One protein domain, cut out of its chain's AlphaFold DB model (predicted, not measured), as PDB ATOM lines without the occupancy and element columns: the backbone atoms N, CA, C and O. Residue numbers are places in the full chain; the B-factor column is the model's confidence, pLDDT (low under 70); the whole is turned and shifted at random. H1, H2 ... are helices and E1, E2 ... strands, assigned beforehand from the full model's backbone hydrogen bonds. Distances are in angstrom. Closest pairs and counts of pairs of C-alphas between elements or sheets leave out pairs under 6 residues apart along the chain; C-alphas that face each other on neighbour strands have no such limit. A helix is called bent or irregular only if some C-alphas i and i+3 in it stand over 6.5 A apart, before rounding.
ATOM      1  N   TYR A  12     156.654 184.024 175.049       92.75
ATOM      2  CA  TYR A  12     156.107 183.411 173.850       92.75
ATOM      3  C   TYR A  12     154.603 183.649 173.742       92.75
ATOM      4  O   TYR A  12     153.909 183.810 174.749       92.75
ATOM      5  N   ARG A  13     154.100 183.642 172.511       94.00
ATOM      6  CA  ARG A  13     152.678 183.601 172.179       94.00
ATOM      7  C   ARG A  13     152.434 182.388 171.297       94.00
ATOM      8  O   ARG A  13     153.158 182.182 170.331       94.00
ATOM      9  N   ILE A  14     151.424 181.593 171.636       94.38
ATOM     10  CA  ILE A  14     151.010 180.441 170.833       94.38
ATOM     11  C   ILE A  14     149.676 180.771 170.179       94.38
ATOM     12  O   ILE A  14     148.722 181.133 170.867       94.38
ATOM     13  N   THR A  15     149.621 180.596 168.868       94.25
ATOM     14  CA  THR A  15     148.406 180.650 168.060       94.25
ATOM     15  C   THR A  15     148.184 179.265 167.465       94.25
ATOM     16  O   THR A  15     149.134 178.637 167.002       94.25
ATOM     17  N   ALA A  16     146.952 178.762 167.492       92.56
ATOM     18  CA  ALA A  16     146.612 177.446 166.958       92.56
ATOM     19  C   ALA A  16     145.349 177.508 166.093       92.56
ATOM     20  O   ALA A  16     144.501 178.379 166.283       92.56
ATOM     21  N   GLY A  17     145.212 176.557 165.171       88.12
ATOM     22  CA  GLY A  17     144.075 176.482 164.258       88.12
ATOM     23  C   GLY A  17     144.217 177.428 163.058       88.12
ATOM     24  O   GLY A  17     145.339 177.730 162.653       88.12
ATOM     25  N   PRO A  18     143.107 177.900 162.461       84.06
ATOM     26  CA  PRO A  18     143.140 178.700 161.230       84.06
ATOM     27  C   PRO A  18     143.989 179.972 161.331       84.06
ATOM     28  O   PRO A  18     144.656 180.343 160.369       84.06
ATOM     29  N   ASP A  19     144.019 180.600 162.508       87.44
ATOM     30  CA  ASP A  19     144.794 181.822 162.758       87.44
ATOM     31  C   ASP A  19     146.307 181.570 162.798       87.44
ATOM     32  O   ASP A  19     147.104 182.502 162.700       87.44
ATOM     33  N   ALA A  20     146.721 180.308 162.943       88.31
ATOM     34  CA  ALA A  20     148.119 179.923 162.881       88.31
ATOM     35  C   ALA A  20     148.622 179.791 161.445       88.31
ATOM     36  O   ALA A  20     149.831 179.715 161.279       88.31
ATOM     37  N   ALA A  21     147.757 179.768 160.425       85.19
ATOM     38  CA  ALA A  21     148.165 179.543 159.042       85.19
ATOM     39  C   ALA A  21     149.210 180.569 158.564       85.19
ATOM     40  O   ALA A  21     149.260 181.719 159.014       85.19
ATOM     41  N   ASP A  22     150.103 180.142 157.674       83.56
ATOM     42  CA  ASP A  22     151.062 181.047 157.044       83.56
ATOM     43  C   ASP A  22     150.342 181.924 156.007       83.56
ATOM     44  O   ASP A  22     149.792 181.374 155.048       83.56
ATOM     45  N   PRO A  23     150.332 183.264 156.154       77.00
ATOM     46  CA  PRO A  23     149.687 184.151 155.187       77.00
ATOM     47  C   PRO A  23     150.296 184.049 153.784       77.00
ATOM     48  O   PRO A  23     149.600 184.294 152.801       77.00
ATOM     49  N   ASP A  24     151.578 183.686 153.674       74.88
ATOM     50  CA  ASP A  24     152.243 183.475 152.386       74.88
ATOM     51  C   ASP A  24     152.017 182.051 151.823       74.88
ATOM     52  O   ASP A  24     152.372 181.779 150.673       74.88
ATOM     53  N   GLY A  25     151.421 181.137 152.602       74.88
ATOM     54  CA  GLY A  25     151.113 179.764 152.189       74.88
ATOM     55  C   GLY A  25     152.334 178.860 151.985       74.88
ATOM     56  O   GLY A  25     152.242 177.854 151.273       74.88
ATOM     57  N   PHE A  26     153.487 179.196 152.568       72.00
ATOM     58  CA  PHE A  26     154.701 178.390 152.454       72.00
ATOM     59  C   PHE A  26     154.777 177.270 153.476       72.00
ATOM     60  O   PHE A  26     155.278 176.187 153.158       72.00
ATOM     61  N   GLU A  27     154.281 177.531 154.678       77.94
ATOM     62  CA  GLU A  27     154.207 176.560 155.760       77.94
ATOM     63  C   GLU A  27     152.754 176.115 155.978       77.94
ATOM     64  O   GLU A  27     151.844 176.932 156.113       77.94
ATOM     65  N   ALA A  28     152.531 174.802 156.065       82.69
ATOM     66  CA  ALA A  28     151.236 174.223 156.434       82.69
ATOM     67  C   ALA A  28     151.071 174.199 157.965       82.69
ATOM     68  O   ALA A  28     150.740 173.171 158.553       82.69
ATOM     69  N   ARG A  29     151.374 175.331 158.609       87.12
ATOM     70  CA  ARG A  29     151.412 175.458 160.067       87.12
ATOM     71  C   ARG A  29     149.998 175.502 160.657       87.12
ATOM     72  O   ARG A  29     149.166 176.302 160.239       87.12
ATOM     73  N   GLU A  30     149.753 174.648 161.647       90.31
ATOM     74  CA  GLU A  30     148.531 174.595 162.465       90.31
ATOM     75  C   GLU A  30     148.771 175.143 163.879       90.31
ATOM     76  O   GLU A  30     147.829 175.532 164.569       90.31
ATOM     77  N   ILE A  31     150.033 175.174 164.315       93.00
ATOM     78  CA  ILE A  31     150.487 175.743 165.578       93.00
ATOM     79  C   ILE A  31     151.653 176.677 165.268       93.00
ATOM     80  O   ILE A  31     152.673 176.264 164.714       93.00
ATOM     81  N   TYR A  32     151.504 177.938 165.653       93.81
ATOM     82  CA  TYR A  32     152.502 178.977 165.467       93.81
ATOM     83  C   TYR A  32     152.923 179.554 166.817       93.81
ATOM     84  O   TYR A  32     152.083 179.976 167.611       93.81
ATOM     85  N   VAL A  33     154.227 179.543 167.090       94.31
ATOM     86  CA  VAL A  33     154.821 180.019 168.339       94.31
ATOM     87  C   VAL A  33     155.699 181.224 168.039       94.31
ATOM     88  O   VAL A  33     156.791 181.091 167.496       94.31
ATOM     89  N   GLU A  34     155.238 182.404 168.428       93.81
ATOM     90  CA  GLU A  34     156.032 183.627 168.370       93.81
ATOM     91  C   GLU A  34     156.853 183.745 169.648       93.81
ATOM     92  O   GLU A  34     156.290 183.724 170.743       93.81
ATOM     93  N   ILE A  35     158.168 183.887 169.526       94.25
ATOM     94  CA  ILE A  35     159.081 184.076 170.647       94.25
ATOM     95  C   ILE A  35     159.653 185.490 170.608       94.25
ATOM     96  O   ILE A  35     160.134 185.969 169.581       94.25
ATOM     97  N   ASP A  36     159.631 186.138 171.763       92.94
ATOM     98  CA  ASP A  36     160.170 187.473 171.987       92.94
ATOM     99  C   ASP A  36     160.928 187.511 173.325       92.94
ATOM    100  O   ASP A  36     160.917 186.554 174.101       92.94
ATOM    101  N   GLY A  37     161.601 188.616 173.609       91.94
ATOM    102  CA  GLY A  37     162.314 188.864 174.850       91.94
ATOM    103  C   GLY A  37     163.794 189.184 174.639       91.94
ATOM    104  O   GLY A  37     164.313 189.105 173.524       91.94
ATOM    105  N   PRO A  38     164.508 189.540 175.721       91.25
ATOM    106  CA  PRO A  38     165.900 189.981 175.646       91.25
ATOM    107  C   PRO A  38     166.855 188.984 174.989       91.25
ATOM    108  O   PRO A  38     167.828 189.396 174.364       91.25
ATOM    109  N   ASP A  39     166.575 187.686 175.129       91.94
ATOM    110  CA  ASP A  39     167.447 186.623 174.629       91.94
ATOM    111  C   ASP A  39     166.917 186.014 173.311       91.94
ATOM    112  O   ASP A  39     167.523 185.094 172.763       91.94
ATOM    113  N   ALA A  40     165.816 186.542 172.754       91.88
ATOM    114  CA  ALA A  40     165.256 186.095 171.475       91.88
ATOM    115  C   ALA A  40     166.218 186.245 170.277       91.88
ATOM    116  O   ALA A  40     166.224 185.350 169.430       91.88
ATOM    117  N   PRO A  41     167.091 187.276 170.192       92.69
ATOM    118  CA  PRO A  41     168.081 187.368 169.116       92.69
ATOM    119  C   PRO A  41     169.011 186.148 169.015       92.69
ATOM    120  O   PRO A  41     169.421 185.782 167.918       92.69
ATOM    121  N   MET A  42     169.282 185.461 170.128       92.44
ATOM    122  CA  MET A  42     170.095 184.241 170.137       92.44
ATOM    123  C   MET A  42     169.422 183.083 169.376       92.44
ATOM    124  O   MET A  42     170.101 182.211 168.837       92.44
ATOM    125  N   LEU A  43     168.085 183.067 169.296       91.50
ATOM    126  CA  LEU A  43     167.325 182.022 168.600       91.50
ATOM    127  C   LEU A  43     167.519 182.071 167.082       91.50
ATOM    128  O   LEU A  43     167.462 181.030 166.425       91.50
ATOM    129  N   VAL A  44     167.750 183.269 166.538       92.44
ATOM    130  CA  VAL A  44     167.882 183.519 165.093       92.44
ATOM    131  C   VAL A  44     169.333 183.467 164.609       92.44
ATOM    132  O   VAL A  44     169.597 183.446 163.403       92.44
ATOM    133  N   GLU A  45     170.295 183.389 165.532       89.81
ATOM    134  CA  GLU A  45     171.704 183.200 165.200       89.81
ATOM    135  C   GLU A  45     171.939 181.916 164.392       89.81
ATOM    136  O   GLU A  45     171.159 180.960 164.414       89.81
ATOM    137  N   ARG A  46     173.055 181.893 163.648       88.56
ATOM    138  CA  ARG A  46     173.467 180.745 162.819       88.56
ATOM    139  C   ARG A  46     172.344 180.261 161.885       88.56
ATOM    140  O   ARG A  46     172.186 179.064 161.669       88.56
ATOM    141  N   ASN A  47     171.589 181.205 161.313       86.38
ATOM    142  CA  ASN A  47     170.448 180.945 160.428       86.38
ATOM    143  C   ASN A  47     169.295 180.189 161.121       86.38
ATOM    144  O   ASN A  47     168.686 179.299 160.524       86.38
ATOM    145  N   GLY A  48     169.015 180.526 162.384       90.44
ATOM    146  CA  GLY A  48     167.918 179.940 163.152       90.44
ATOM    147  C   GLY A  48     168.151 178.487 163.571       90.44
ATOM    148  O   GLY A  48     167.189 177.735 163.723       90.44
ATOM    149  N   GLU A  49     169.408 178.047 163.723       90.38
ATOM    150  CA  GLU A  49     169.723 176.659 164.111       90.38
ATOM    151  C   GLU A  49     169.064 176.292 165.452       90.38
ATOM    152  O   GLU A  49     168.498 175.207 165.586       90.38
ATOM    153  N   LEU A  50     169.078 177.221 166.415       92.62
ATOM    154  CA  LEU A  50     168.467 177.025 167.728       92.62
ATOM    155  C   LEU A  50     166.934 176.996 167.653       92.62
ATOM    156  O   LEU A  50     166.323 176.089 168.212       92.62
ATOM    157  N   LEU A  51     166.324 177.928 166.914       93.00
ATOM    158  CA  LEU A  51     164.877 177.960 166.680       93.00
ATOM    159  C   LEU A  51     164.365 176.615 166.138       93.00
ATOM    160  O   LEU A  51     163.424 176.038 166.670       93.00
ATOM    161  N   ARG A  52     165.065 176.049 165.152       90.94
ATOM    162  CA  ARG A  52     164.709 174.757 164.543       90.94
ATOM    163  C   ARG A  52     164.930 173.571 165.466       90.94
ATOM    164  O   ARG A  52     164.190 172.592 165.409       90.94
ATOM    165  N   ALA A  53     165.974 173.620 166.291       92.12
ATOM    166  CA  ALA A  53     166.183 172.604 167.313       92.12
ATOM    167  C   ALA A  53     165.021 172.611 168.319       92.12
ATOM    168  O   ALA A  53     164.536 171.542 168.688       92.12
ATOM    169  N   MET A  54     164.537 173.795 168.707       92.56
ATOM    170  CA  MET A  54     163.361 173.929 169.568       92.56
ATOM    171  C   MET A  54     162.094 173.400 168.896       92.56
ATOM    172  O   MET A  54     161.389 172.620 169.525       92.56
ATOM    173  N   GLU A  55     161.842 173.739 167.628       92.62
ATOM    174  CA  GLU A  55     160.726 173.177 166.848       92.62
ATOM    175  C   GLU A  55     160.771 171.652 166.826       92.62
ATOM    176  O   GLU A  55     159.777 170.991 167.111       92.62
ATOM    177  N   HIS A  56     161.942 171.081 166.536       90.62
ATOM    178  CA  HIS A  56     162.107 169.636 166.458       90.62
ATOM    179  C   HIS A  56     161.834 168.953 167.800       90.62
ATOM    180  O   HIS A  56     161.132 167.943 167.856       90.62
ATOM    181  N   LEU A  57     162.366 169.504 168.894       92.56
ATOM    182  CA  LEU A  57     162.106 168.989 170.236       92.56
ATOM    183  C   LEU A  57     160.631 169.132 170.612       92.56
ATOM    184  O   LEU A  57     160.048 168.187 171.132       92.56
ATOM    185  N   ALA A  58     160.020 170.278 170.321       92.81
ATOM    186  CA  ALA A  58     158.613 170.517 170.593       92.81
ATOM    187  C   ALA A  58     157.729 169.534 169.817       92.81
ATOM    188  O   ALA A  58     156.899 168.873 170.433       92.81
ATOM    189  N   ALA A  59     157.983 169.335 168.520       91.44
ATOM    190  CA  ALA A  59     157.280 168.357 167.692       91.44
ATOM    191  C   ALA A  59     157.383 166.938 168.271       91.44
ATOM    192  O   ALA A  59     156.392 166.213 168.318       91.44
ATOM    193  N   LYS A  60     158.559 166.554 168.789       91.00
ATOM    194  CA  LYS A  60     158.740 165.270 169.485       91.00
ATOM    195  C   LYS A  60     157.973 165.194 170.806       91.00
ATOM    196  O   LYS A  60     157.404 164.148 171.095       91.00
ATOM    197  N   LEU A  61     157.930 166.272 171.588       92.75
ATOM    198  CA  LEU A  61     157.202 166.319 172.862       92.75
ATOM    199  C   LEU A  61     155.690 166.163 172.676       92.75
ATOM    200  O   LEU A  61     155.041 165.487 173.472       92.75
ATOM    201  N   ILE A  62     155.133 166.752 171.616       91.19
ATOM    202  CA  ILE A  62     153.709 166.620 171.279       91.19
ATOM    203  C   ILE A  62     153.411 165.418 170.369       91.19
ATOM    204  O   ILE A  62     152.293 165.293 169.886       91.19
ATOM    205  N   HIS A  63     154.382 164.513 170.188       90.50
ATOM    206  CA  HIS A  63     154.253 163.270 169.418       90.50
ATOM    207  C   HIS A  63     153.789 163.470 167.965       90.50
ATOM    208  O   HIS A  63     153.059 162.641 167.433       90.50
ATOM    209  N   LEU A  64     154.229 164.549 167.307       88.62
ATOM    210  CA  LEU A  64     153.992 164.714 165.875       88.62
ATOM    211  C   LEU A  64     154.844 163.727 165.076       88.62
ATOM    212  O   LEU A  64     156.074 163.640 165.250       88.62
ATOM    213  N   GLU A  65     154.187 163.031 164.154       87.00
ATOM    214  CA  GLU A  65     154.861 162.200 163.169       87.00
ATOM    215  C   GLU A  65     155.726 163.059 162.247       87.00
ATOM    216  O   GLU A  65     155.518 164.261 162.096       87.00
ATOM    217  N   SER A  66     156.732 162.450 161.617       80.00
ATOM    218  CA  SER A  66     157.714 163.208 160.818       80.00
ATOM    219  C   SER A  66     157.081 163.980 159.653       80.00
ATOM    220  O   SER A  66     157.602 165.014 159.250       80.00
ATOM    221  N   GLU A  67     155.953 163.495 159.133       82.19
ATOM    222  CA  GLU A  67     155.171 164.147 158.072       82.19
ATOM    223  C   GLU A  67     154.391 165.371 158.575       82.19
ATOM    224  O   GLU A  67     153.994 166.231 157.795       82.19
ATOM    225  N   GLU A  68     154.202 165.472 159.888       85.06
ATOM    226  CA  GLU A  68     153.421 166.514 160.546       85.06
ATOM    227  C   GLU A  68     154.298 167.591 161.188       85.06
ATOM    228  O   GLU A  68     153.776 168.544 161.759       85.06
ATOM    229  N   HIS A  69     155.629 167.487 161.097       83.50
ATOM    230  CA  HIS A  69     156.539 168.478 161.692       83.50
ATOM    231  C   HIS A  69     156.336 169.877 161.106       83.50
ATOM    232  O   HIS A  69     156.511 170.857 161.821       83.50
ATOM    233  N   ASP A  70     155.870 169.970 159.858       82.94
ATOM    234  CA  ASP A  70     155.531 171.237 159.200       82.94
ATOM    235  C   ASP A  70     154.280 171.919 159.805       82.94
ATOM    236  O   ASP A  70     154.031 173.094 159.525       82.94
ATOM    237  N   LYS A  71     153.503 171.223 160.653       88.94
ATOM    238  CA  LYS A  71     152.346 171.791 161.368       88.94
ATOM    239  C   LYS A  71     152.749 172.682 162.539       88.94
ATOM    240  O   LYS A  71     151.930 173.480 162.990       88.94
ATOM    241  N   LEU A  72     153.975 172.551 163.044       91.62
ATOM    242  CA  LEU A  72     154.484 173.315 164.176       91.62
ATOM    243  C   LEU A  72     155.589 174.260 163.710       91.62
ATOM    244  O   LEU A  72     156.640 173.820 163.255       91.62
ATOM    245  N   SER A  73     155.370 175.561 163.873       92.31
ATOM    246  CA  SER A  73     156.310 176.593 163.437       92.31
ATOM    247  C   SER A  73     156.623 177.538 164.588       92.31
ATOM    248  O   SER A  73     155.721 178.061 165.236       92.31
ATOM    249  N   PHE A  74     157.905 177.743 164.863       93.88
ATOM    250  CA  PHE A  74     158.406 178.722 165.813       93.88
ATOM    251  C   PHE A  74     159.025 179.868 165.022       93.88
ATOM    252  O   PHE A  74     159.726 179.647 164.036       93.88
ATOM    253  N   ASP A  75     158.820 181.096 165.475       94.00
ATOM    254  CA  ASP A  75     159.467 182.261 164.888       94.00
ATOM    255  C   ASP A  75     159.862 183.266 165.961       94.00
ATOM    256  O   ASP A  75     159.230 183.372 167.008       94.00
ATOM    257  N   ALA A  76     160.931 184.006 165.693       94.81
ATOM    258  CA  ALA A  76     161.423 185.056 166.566       94.81
ATOM    259  C   ALA A  76     161.751 186.284 165.718       94.81
ATOM    260  O   ALA A  76     162.516 186.198 164.758       94.81
ATOM    261  N   GLY A  77     161.149 187.428 166.050       90.06
ATOM    262  CA  GLY A  77     161.400 188.689 165.344       90.06
ATOM    263  C   GLY A  77     161.088 188.661 163.840       90.06
ATOM    264  O   GLY A  77     161.767 189.347 163.077       90.06
ATOM    265  N   ASN A  78     160.094 187.877 163.401       90.00
ATOM    266  CA  ASN A  78     159.749 187.687 161.985       90.00
ATOM    267  C   ASN A  78     160.925 187.145 161.138       90.00
ATOM    268  O   ASN A  78     161.091 187.496 159.964       90.00
TER     269      ASN A  78
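Overview. This is residues 12 to 78 of the 181 residues of the protein "Single-stranded DNA-binding protein" of Acidipila sp. EB88 (UniProt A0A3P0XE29). A small three-stranded sheet has one long, kinked helix, H2, packed over part of one face, on the side of the edge strand E3, along which it runs. The short helix H1 is on the opposite face, beside the strands, while H3 lies past the far end of H2 and leads the backbone back into E3. The printed part has 67 residues with three named helices and three named strands, in the order E1 H1 E2 H2 H3 E3; the sheet is mixed, in the order E1, E2, E3, and the class is mixed, helices and strands. The whole is compact, with a radius of gyration of the C-alphas of 11.6 A, and spans 29 by 24 by 19 A.

Along the chain. In the sheet, E1 is residues 12 to 16, 13.2 A long, beginning at C-alpha 12 at (156.107, 183.411, 173.850). E2 is residues 31 to 36, 16.5 A long, and E3 is residues 72 to 76, 13.8 A long, ending at C-alpha 76 at (161.423, 185.056, 166.566). H2, residues 41 to 61, measures 24.0 A and begins at C-alpha 41 at (168.081, 187.368, 169.116). It has a kink of 105 degrees near residue 48 and is irregular, with C-alphas 43 and 46 8.5 A apart. H1 is residues 17 to 20, 5.5 A long. H3, residues 66 to 71, 10.1 A long, is irregular too, with C-alphas 67 and 70 7.2 A apart.

Arrangement. E1 and E2 are antiparallel at 164 degrees, with N 13 and O 34 at 2.8 A, within hydrogen-bond range. E2 and E3 are parallel at 18 degrees, with N 33 and O 73 at 2.8 A. E2, H2, H3 and E3 form a strand-helix-strand unit, two parallel neighbour strands with helices between, and its crossover is right-handed. H2 is on the sheet at a height of 7.8 A, over E3, and runs along the strands at 24 degrees to E3 on the local plane; their closest C-alphas, of Glu 55 and Phe 74, are 6.1 A apart. H1 is on the opposite face, over none of the strands; its closest C-alpha to E2 is that of Ala 20, 5.2 A from that of Tyr 32. H3 is only just not on the sheet, with 4 pairs of C-alphas within 10 A. H2 and H3 are close but not clearly touching, the closest C-alphas, of Ala 59 and His 69, being 6.0 A apart. H1 and H2 are apart. O i to N i+4 pairs are within hydrogen-bond range in 13 of 17 in H2 and 0 of 2 in H3, where 1 of 3 O i to N i+3 pairs is; H1 is too short for such an i+4 pair.

Size, cuts and confidence. The two C-alphas farthest apart, of Pro 38 and Glu 67, are 33.0 A apart. The printed part has no cut. No link is long; that from H1 to E2, 10 residues, is short and the others are tight. The mean pLDDT of the printed part is 89.2, and no printed residue is under 70.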